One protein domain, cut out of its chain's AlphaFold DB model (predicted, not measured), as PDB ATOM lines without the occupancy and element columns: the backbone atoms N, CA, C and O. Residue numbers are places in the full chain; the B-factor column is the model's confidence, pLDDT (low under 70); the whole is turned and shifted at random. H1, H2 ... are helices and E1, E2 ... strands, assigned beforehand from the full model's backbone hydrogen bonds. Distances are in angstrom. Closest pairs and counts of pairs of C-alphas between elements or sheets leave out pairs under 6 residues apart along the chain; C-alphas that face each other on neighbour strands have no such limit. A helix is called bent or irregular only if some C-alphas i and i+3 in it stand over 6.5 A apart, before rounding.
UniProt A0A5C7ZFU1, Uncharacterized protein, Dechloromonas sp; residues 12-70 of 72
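Overview. This is residues 12 to 70 of the 72 residues of an uncharacterized protein of Dechloromonas sp (UniProt A0A5C7ZFU1). A small three-stranded sheet is covered on one face by a single helix, H1, sharply bent into an L whose arms H1a and H1b pack over the strands. A long loop, residues 34 to 49, joins the sheet to the helix, and short antiparallel pairings tie its residues 36 to 37 and 46 to 47 to E3. The printed part has 59 residues, with three named strands and then one named helix; the sheet is a meander, each strand the antiparallel neighbour of the one before, in the order E1, E2, E3. The class is mixed, helices and strands, in two layers, helix arms on one face of a sheet; the whole is compact, with a radius of gyration of the C-alphas of 10.0 A, and only just elongated, spanning 29 by 19 by 19 A.

Along the chain. E2, residues 18 to 25, is 21.0 A long. E1 is residues 12 to 15, from C-alpha 12 at (-0.790, -34.001, 4.885), and E3 is residues 28 to 33, 16.7 A long. H1, residues 50 to 69, was assigned as one helix by its hydrogen bonds but is bent: C-alphas 59 and 62 are 8.3 A apart. H1a is residues 50 to 59, 14.1 A long; H1b is residues 62 to 69, ending with C-alpha 69 at (-10.065, -27.427, -8.574).

Arrangement. E1 and E2 form a hairpin, with N 13 and O 20 at 2.8 A. E2 and E3 form another, with N 23 and O 30 at 2.9 A. H1b is on the sheet, over E2, at a height over the sheet of 8.6 A, and runs across the strands at 75 degrees to E2 on the local plane; its closest C-alphas to E3 are Ala 68 and Ala 33, 5.8 A. H1a is on the same face, over E2, at a height of 7.6 A, only just slantwise to the strands at 30.2 degrees to E2 on the local plane; its closest C-alphas to E3 are Ala 53 and Val 31, 7.5 A. The arms are close but not clearly touching, the closest C-alphas being Ile 57 and Ile 64, 7.6 A, and about perpendicular at 89 degrees. In H1a and H1b every O i to N i+4 pair is within hydrogen-bond range.

Size, cuts and confidence. The two C-alphas farthest apart, Asp 27 and Asn 70, are 29.7 A apart. The printed part has no cut; the link from E3 to H1 is long, 16 residues. Mean pLDDT of the printed part is 86.6, and no printed residue is under 70.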
ATOM      1  N   GLY A  12       0.138 -34.991   5.433       82.19
ATOM      2  CA  GLY A  12      -0.790 -34.001   4.885       82.19
ATOM      3  C   GLY A  12      -0.244 -32.573   4.913       82.19
ATOM      4  O   GLY A  12       0.396 -32.163   5.878       82.19
ATOM      5  N   MET A  13      -0.547 -31.789   3.883       87.38
ATOM      6  CA  MET A  13      -0.344 -30.340   3.843       87.38
ATOM      7  C   MET A  13      -1.493 -29.665   3.088       87.38
ATOM      8  O   MET A  13      -2.120 -30.281   2.233       87.38
ATOM      9  N   VAL A  14      -1.755 -28.389   3.365       86.31
ATOM     10  CA  VAL A  14      -2.733 -27.596   2.606       86.31
ATOM     11  C   VAL A  14      -2.001 -26.499   1.846       86.31
ATOM     12  O   VAL A  14      -1.233 -25.743   2.436       86.31
ATOM     13  N   ILE A  15      -2.256 -26.395   0.542       84.94
ATOM     14  CA  ILE A  15      -1.698 -25.347  -0.316       84.94
ATOM     15  C   ILE A  15      -2.841 -24.668  -1.068       84.94
ATOM     16  O   ILE A  15      -3.529 -25.310  -1.855       84.94
ATOM     17  N   ASN A  16      -3.050 -23.364  -0.857       86.25
ATOM     18  CA  ASN A  16      -4.094 -22.577  -1.540       86.25
ATOM     19  C   ASN A  16      -5.500 -23.214  -1.481       86.25
ATOM     20  O   ASN A  16      -6.243 -23.210  -2.470       86.25
ATOM     21  N   GLY A  17      -5.841 -23.791  -0.323       84.31
ATOM     22  CA  GLY A  17      -7.113 -24.483  -0.082       84.31
ATOM     23  C   GLY A  17      -7.191 -25.910  -0.637       84.31
ATOM     24  O   GLY A  17      -8.230 -26.545  -0.515       84.31
ATOM     25  N   VAL A  18      -6.115 -26.432  -1.235       86.44
ATOM     26  CA  VAL A  18      -6.034 -27.814  -1.727       86.44
ATOM     27  C   VAL A  18      -5.366 -28.690  -0.677       86.44
ATOM     28  O   VAL A  18      -4.234 -28.418  -0.276       86.44
ATOM     29  N   SER A  19      -6.057 -29.746  -0.249       88.88
ATOM     30  CA  SER A  19      -5.509 -30.750   0.667       88.88
ATOM     31  C   SER A  19      -4.608 -31.701  -0.108       88.88
ATOM     32  O   SER A  19      -5.085 -32.425  -0.980       88.88
ATOM     33  N   ILE A  20      -3.311 -31.705   0.183       88.31
ATOM     34  CA  ILE A  20      -2.347 -32.643  -0.387       88.31
ATOM     35  C   ILE A  20      -1.968 -33.667   0.673       88.31
ATOM     36  O   ILE A  20      -1.574 -33.302   1.775       88.31
ATOM     37  N   VAL A  21      -2.060 -34.952   0.338       89.31
ATOM     38  CA  VAL A  21      -1.739 -36.053   1.250       89.31
ATOM     39  C   VAL A  21      -0.815 -37.049   0.564       89.31
ATOM     40  O   VAL A  21      -1.116 -37.537  -0.520       89.31
ATOM     41  N   LEU A  22       0.296 -37.386   1.205       87.69
ATOM     42  CA  LEU A  22       1.203 -38.458   0.808       87.69
ATOM     43  C   LEU A  22       0.777 -39.740   1.505       87.69
ATOM     44  O   LEU A  22       0.943 -39.851   2.716       87.69
ATOM     45  N   ARG A  23       0.240 -40.707   0.767       87.00
ATOM     46  CA  ARG A  23      -0.159 -42.006   1.321       87.00
ATOM     47  C   ARG A  23       0.918 -43.052   1.044       87.00
ATOM     48  O   ARG A  23       1.408 -43.066  -0.085       87.00
ATOM     49  N   PRO A  24       1.273 -43.924   2.004       85.75
ATOM     50  CA  PRO A  24       2.157 -45.054   1.732       85.75
ATOM     51  C   PRO A  24       1.630 -45.894   0.561       85.75
ATOM     52  O   PRO A  24       0.430 -46.168   0.481       85.75
ATOM     53  N   PHE A  25       2.509 -46.271  -0.362       84.81
ATOM     54  CA  PHE A  25       2.175 -47.092  -1.523       84.81
ATOM     55  C   PHE A  25       3.414 -47.876  -1.960       84.81
ATOM     56  O   PHE A  25       4.409 -47.258  -2.321       84.81
ATOM     57  N   HIS A  26       3.356 -49.211  -1.932       83.44
ATOM     58  CA  HIS A  26       4.519 -50.087  -2.155       83.44
ATOM     59  C   HIS A  26       5.754 -49.615  -1.356       83.44
ATOM     60  O   HIS A  26       5.684 -49.561  -0.132       83.44
ATOM     61  N   ASP A  27       6.827 -49.209  -2.043       83.94
ATOM     62  CA  ASP A  27       8.119 -48.788  -1.479       83.94
ATOM     63  C   ASP A  27       8.278 -47.258  -1.402       83.94
ATOM     64  O   ASP A  27       9.384 -46.716  -1.454       83.94
ATOM     65  N   GLY A  28       7.166 -46.530  -1.346       87.44
ATOM     66  CA  GLY A  28       7.181 -45.076  -1.343       87.44
ATOM     67  C   GLY A  28       5.844 -44.471  -0.953       87.44
ATOM     68  O   GLY A  28       5.084 -45.006  -0.143       87.44
ATOM     69  N   PHE A  29       5.558 -43.318  -1.541       87.69
ATOM     70  CA  PHE A  29       4.359 -42.544  -1.291       87.69
ATOM     71  C   PHE A  29       3.676 -42.188  -2.600       87.69
ATOM     72  O   PHE A  29       4.311 -41.798  -3.577       87.69
ATOM     73  N   ARG A  30       2.350 -42.255  -2.599       89.75
ATOM     74  CA  ARG A  30       1.513 -41.674  -3.639       89.75
ATOM     75  C   ARG A  30       0.992 -40.324  -3.161       89.75
ATOM     76  O   ARG A  30       0.440 -40.216  -2.067       89.75
ATOM     77  N   VAL A  31       1.160 -39.297  -3.984       90.31
ATOM     78  CA  VAL A  31       0.645 -37.947  -3.752       90.31
ATOM     79  C   VAL A  31      -0.825 -37.900  -4.159       90.31
ATOM     80  O   VAL A  31      -1.188 -38.212  -5.295       90.31
ATOM     81  N   HIS A  32      -1.671 -37.476  -3.230       89.25
ATOM     82  CA  HIS A  32      -3.079 -37.196  -3.456       89.25
ATOM     83  C   HIS A  32      -3.340 -35.697  -3.319       89.25
ATOM     84  O   HIS A  32      -2.796 -35.075  -2.415       89.25
ATOM     85  N   ALA A  33      -4.229 -35.146  -4.141       89.44
ATOM     86  CA  ALA A  33      -4.842 -33.838  -3.949       89.44
ATOM     87  C   ALA A  33      -6.359 -34.005  -3.790       89.44
ATOM     88  O   ALA A  33      -6.998 -34.699  -4.580       89.44
ATOM     89  N   ASN A  34      -6.939 -33.416  -2.745       89.44
ATOM     90  CA  ASN A  34      -8.337 -33.590  -2.342       89.44
ATOM     91  C   ASN A  34      -8.749 -35.075  -2.316       89.44
ATOM     92  O   ASN A  34      -9.775 -35.470  -2.864       89.44
ATOM     93  N   HIS A  35      -7.897 -35.909  -1.707       84.19
ATOM     94  CA  HIS A  35      -8.034 -37.371  -1.607       84.19
ATOM     95  C   HIS A  35      -7.962 -38.155  -2.932       84.19
ATOM     96  O   HIS A  35      -8.013 -39.386  -2.906       84.19
ATOM     97  N   ARG A  36      -7.735 -37.500  -4.074       84.69
ATOM     98  CA  ARG A  36      -7.578 -38.140  -5.390       84.69
ATOM     99  C   ARG A  36      -6.107 -38.228  -5.797       84.69
ATOM    100  O   ARG A  36      -5.367 -37.297  -5.499       84.69
ATOM    101  N   PRO A  37      -5.661 -39.301  -6.468       85.88
ATOM    102  CA  PRO A  37      -4.279 -39.400  -6.938       85.88
ATOM    103  C   PRO A  37      -3.944 -38.271  -7.929       85.88
ATOM    104  O   PRO A  37      -4.749 -37.940  -8.798       85.88
ATOM    105  N   CYS A  38      -2.754 -37.680  -7.805       85.25
ATOM    106  CA  CYS A  38      -2.295 -36.601  -8.684       85.25
ATOM    107  C   CYS A  38      -1.745 -37.141 -10.015       85.25
ATOM    108  O   CYS A  38      -0.533 -37.263 -10.186       85.25
ATOM    109  N   SER A  39      -2.619 -37.394 -10.993       84.88
ATOM    110  CA  SER A  39      -2.246 -37.876 -12.339       84.88
ATOM    111  C   SER A  39      -1.240 -36.985 -13.081       84.88
ATOM    112  O   SER A  39      -0.503 -37.472 -13.931       84.88
ATOM    113  N   ILE A  40      -1.176 -35.691 -12.749       84.75
ATOM    114  CA  ILE A  40      -0.313 -34.714 -13.432       84.75
ATOM    115  C   ILE A  40       1.186 -34.924 -13.153       84.75
ATOM    116  O   ILE A  40       2.033 -34.364 -13.850       84.75
ATOM    117  N   LEU A  41       1.515 -35.684 -12.107       84.94
ATOM    118  CA  LEU A  41       2.879 -36.035 -11.727       84.94
ATOM    119  C   LEU A  41       3.320 -37.327 -12.443       84.94
ATOM    120  O   LEU A  41       2.472 -38.178 -12.722       84.94
ATOM    121  N   PRO A  42       4.630 -37.534 -12.693       77.06
ATOM    122  CA  PRO A  42       5.127 -38.786 -13.265       77.06
ATOM    123  C   PRO A  42       4.621 -39.987 -12.453       77.06
ATOM    124  O   PRO A  42       4.721 -39.993 -11.225       77.06
ATOM    125  N   TYR A  43       4.028 -40.975 -13.131       74.31
ATOM    126  CA  TYR A  43       3.429 -42.167 -12.508       74.31
ATOM    127  C   TYR A  43       2.302 -41.877 -11.488       74.31
ATOM    128  O   TYR A  43       2.097 -42.639 -10.543       74.31
ATOM    129  N   GLY A  44       1.557 -40.775 -11.654       72.56
ATOM    130  CA  GLY A  44       0.394 -40.447 -10.818       72.56
ATOM    131  C   GLY A  44       0.735 -39.896  -9.431       72.56
ATOM    132  O   GLY A  44      -0.089 -39.967  -8.517       72.56
ATOM    133  N   GLY A  45       1.951 -39.367  -9.272       84.12
ATOM    134  CA  GLY A  45       2.420 -38.769  -8.023       84.12
ATOM    135  C   GLY A  45       3.166 -39.736  -7.127       84.12
ATOM    136  O   GLY A  45       3.153 -39.558  -5.915       84.12
ATOM    137  N   TYR A  46       3.787 -40.762  -7.698       90.31
ATOM    138  CA  TYR A  46       4.631 -41.670  -6.939       90.31
ATOM    139  C   TYR A  46       5.996 -41.038  -6.646       90.31
ATOM    140  O   TYR A  46       6.669 -40.556  -7.554       90.31
ATOM    141  N   VAL A  47       6.402 -41.057  -5.381       88.88
ATOM    142  CA  VAL A  47       7.688 -40.548  -4.889       88.88
ATOM    143  C   VAL A  47       8.248 -41.516  -3.855       88.88
ATOM    144  O   VAL A  47       7.497 -42.145  -3.115       88.88
ATOM    145  N   ARG A  48       9.569 -41.649  -3.777       88.50
ATOM    146  CA  ARG A  48      10.237 -42.617  -2.890       88.50
ATOM    147  C   ARG A  48      10.482 -42.058  -1.493       88.50
ATOM    148  O   ARG A  48      10.743 -42.809  -0.563       88.50
ATOM    149  N   SER A  49      10.421 -40.736  -1.331       87.94
ATOM    150  CA  SER A  49      10.712 -40.079  -0.057       87.94
ATOM    151  C   SER A  49       9.929 -38.780   0.141       87.94
ATOM    152  O   SER A  49       9.460 -38.158  -0.813       87.94
ATOM    153  N   ILE A  50       9.814 -38.338   1.397       84.81
ATOM    154  CA  ILE A  50       9.171 -37.062   1.749       84.81
ATOM    155  C   ILE A  50       9.911 -35.849   1.144       84.81
ATOM    156  O   ILE A  50       9.234 -34.978   0.599       84.81
ATOM    157  N   PRO A  51      11.259 -35.756   1.168       87.81
ATOM    158  CA  PRO A  51      11.963 -34.641   0.527       87.81
ATOM    159  C   PRO A  51      11.721 -34.568  -0.985       87.81
ATOM    160  O   PRO A  51      11.494 -33.484  -1.527       87.81
ATOM    161  N   GLU A  52      11.699 -35.718  -1.664       87.81
ATOM    162  CA  GLU A  52      11.339 -35.799  -3.082       87.81
ATOM    163  C   GLU A  52       9.903 -35.309  -3.306       87.81
ATOM    164  O   GLU A  52       9.659 -34.487  -4.187       87.81
ATOM    165  N   ALA A  53       8.969 -35.731  -2.449       86.75
ATOM    166  CA  ALA A  53       7.587 -35.275  -2.477       86.75
ATOM    167  C   ALA A  53       7.477 -33.751  -2.356       86.75
ATOM    168  O   ALA A  53       6.773 -33.121  -3.140       86.75
ATOM    169  N   GLN A  54       8.190 -33.146  -1.404       86.12
ATOM    170  CA  GLN A  54       8.192 -31.696  -1.204       86.12
ATOM    171  C   GLN A  54       8.757 -30.961  -2.422       86.12
ATOM    172  O   GLN A  54       8.173 -29.969  -2.868       86.12
ATOM    173  N   HIS A  55       9.854 -31.461  -2.993       89.94
ATOM    174  CA  HIS A  55      10.447 -30.891  -4.198       89.94
ATOM    175  C   HIS A  55       9.482 -30.965  -5.393       89.94
ATOM    176  O   HIS A  55       9.267 -29.968  -6.085       89.94
ATOM    177  N   VAL A  56       8.850 -32.123  -5.600       88.75
ATOM    178  CA  VAL A  56       7.868 -32.352  -6.665       88.75
ATOM    179  C   VAL A  56       6.622 -31.488  -6.461       88.75
ATOM    180  O   VAL A  56       6.217 -30.785  -7.385       88.75
ATOM    181  N   ILE A  57       6.045 -31.455  -5.257       89.12
ATOM    182  CA  ILE A  57       4.879 -30.615  -4.944       89.12
ATOM    183  C   ILE A  57       5.193 -29.148  -5.232       89.12
ATOM    184  O   ILE A  57       4.401 -28.491  -5.898       89.12
ATOM    185  N   LYS A  58       6.363 -28.644  -4.816       89.50
ATOM    186  CA  LYS A  58       6.775 -27.259  -5.086       89.50
ATOM    187  C   LYS A  58       6.930 -26.993  -6.585       89.50
ATOM    188  O   LYS A  58       6.438 -25.984  -7.083       89.50
ATOM    189  N   ARG A  59       7.570 -27.907  -7.323       91.19
ATOM    190  CA  ARG A  59       7.783 -27.782  -8.775       91.19
ATOM    191  C   ARG A  59       6.476 -27.809  -9.572       91.19
ATOM    192  O   ARG A  59       6.362 -27.121 -10.583       91.19
ATOM    193  N   TYR A  60       5.501 -28.599  -9.131       90.38
ATOM    194  CA  TYR A  60       4.247 -28.843  -9.846       90.38
ATOM    195  C   TYR A  60       3.022 -28.192  -9.184       90.38
ATOM    196  O   TYR A  60       1.892 -28.457  -9.594       90.38
ATOM    197  N   GLN A  61       3.233 -27.307  -8.206       90.12
ATOM    198  CA  GLN A  61       2.196 -26.735  -7.344       90.12
ATOM    199  C   GLN A  61       1.010 -26.172  -8.134       90.12
ATOM    200  O   GLN A  61      -0.132 -26.550  -7.884       90.12
ATOM    201  N   THR A  62       1.266 -25.315  -9.126       91.00
ATOM    202  CA  THR A  62       0.212 -24.686  -9.940       91.00
ATOM    203  C   THR A  62      -0.641 -25.721 -10.675       91.00
ATOM    204  O   THR A  62      -1.863 -25.595 -10.721       91.00
ATOM    205  N   LYS A  63      -0.017 -26.782 -11.201       89.69
ATOM    206  CA  LYS A  63      -0.715 -27.859 -11.918       89.69
ATOM    207  C   LYS A  63      -1.518 -28.749 -10.969       89.69
ATOM    208  O   LYS A  63      -2.648 -29.101 -11.291       89.69
ATOM    209  N   ILE A  64      -0.966 -29.070  -9.797       89.19
ATOM    210  CA  ILE A  64      -1.668 -29.835  -8.754       89.19
ATOM    211  C   ILE A  64      -2.913 -29.072  -8.286       89.19
ATOM    212  O   ILE A  64      -3.988 -29.658  -8.183       89.19
ATOM    213  N   ILE A  65      -2.790 -27.761  -8.053       87.88
ATOM    214  CA  ILE A  65      -3.922 -26.910  -7.665       87.88
ATOM    215  C   ILE A  65      -4.968 -26.853  -8.781       87.88
ATOM    216  O   ILE A  65      -6.158 -26.975  -8.496       87.88
ATOM    217  N   GLY A  66      -4.537 -26.697 -10.037       87.81
ATOM    218  CA  GLY A  66      -5.426 -26.720 -11.198       87.81
ATOM    219  C   GLY A  66      -6.244 -28.010 -11.269       87.81
ATOM    220  O   GLY A  66      -7.469 -27.950 -11.308       87.81
ATOM    221  N   PHE A  67      -5.576 -29.164 -11.170       87.56
ATOM    222  CA  PHE A  67      -6.220 -30.481 -11.144       87.56
ATOM    223  C   PHE A  67      -7.206 -30.638  -9.981       87.56
ATOM    224  O   PHE A  67      -8.307 -31.149 -10.155       87.56
ATOM    225  N   ALA A  68      -6.834 -30.181  -8.784       86.56
ATOM    226  CA  ALA A  68      -7.679 -30.316  -7.603       86.56
ATOM    227  C   ALA A  68      -8.955 -29.460  -7.655       86.56
ATOM    228  O   ALA A  68      -9.937 -29.800  -6.993       86.56
ATOM    229  N   ARG A  69      -8.929 -28.347  -8.401       84.00
ATOM    230  CA  ARG A  69     -10.065 -27.427  -8.574       84.00
ATOM    231  C   ARG A  69     -10.950 -27.794  -9.761       84.00
ATOM    232  O   ARG A  69     -12.158 -27.650  -9.657       84.00
ATOM    233  N   ASN A  70     -10.355 -28.274 -10.849       82.31
ATOM    234  CA  ASN A  70     -11.053 -28.759 -12.038       82.31
ATOM    235  C   ASN A  70     -10.487 -30.127 -12.432       82.31
ATOM    236  O   ASN A  70      -9.589 -30.207 -13.276       82.31
TER     237      ASN A  70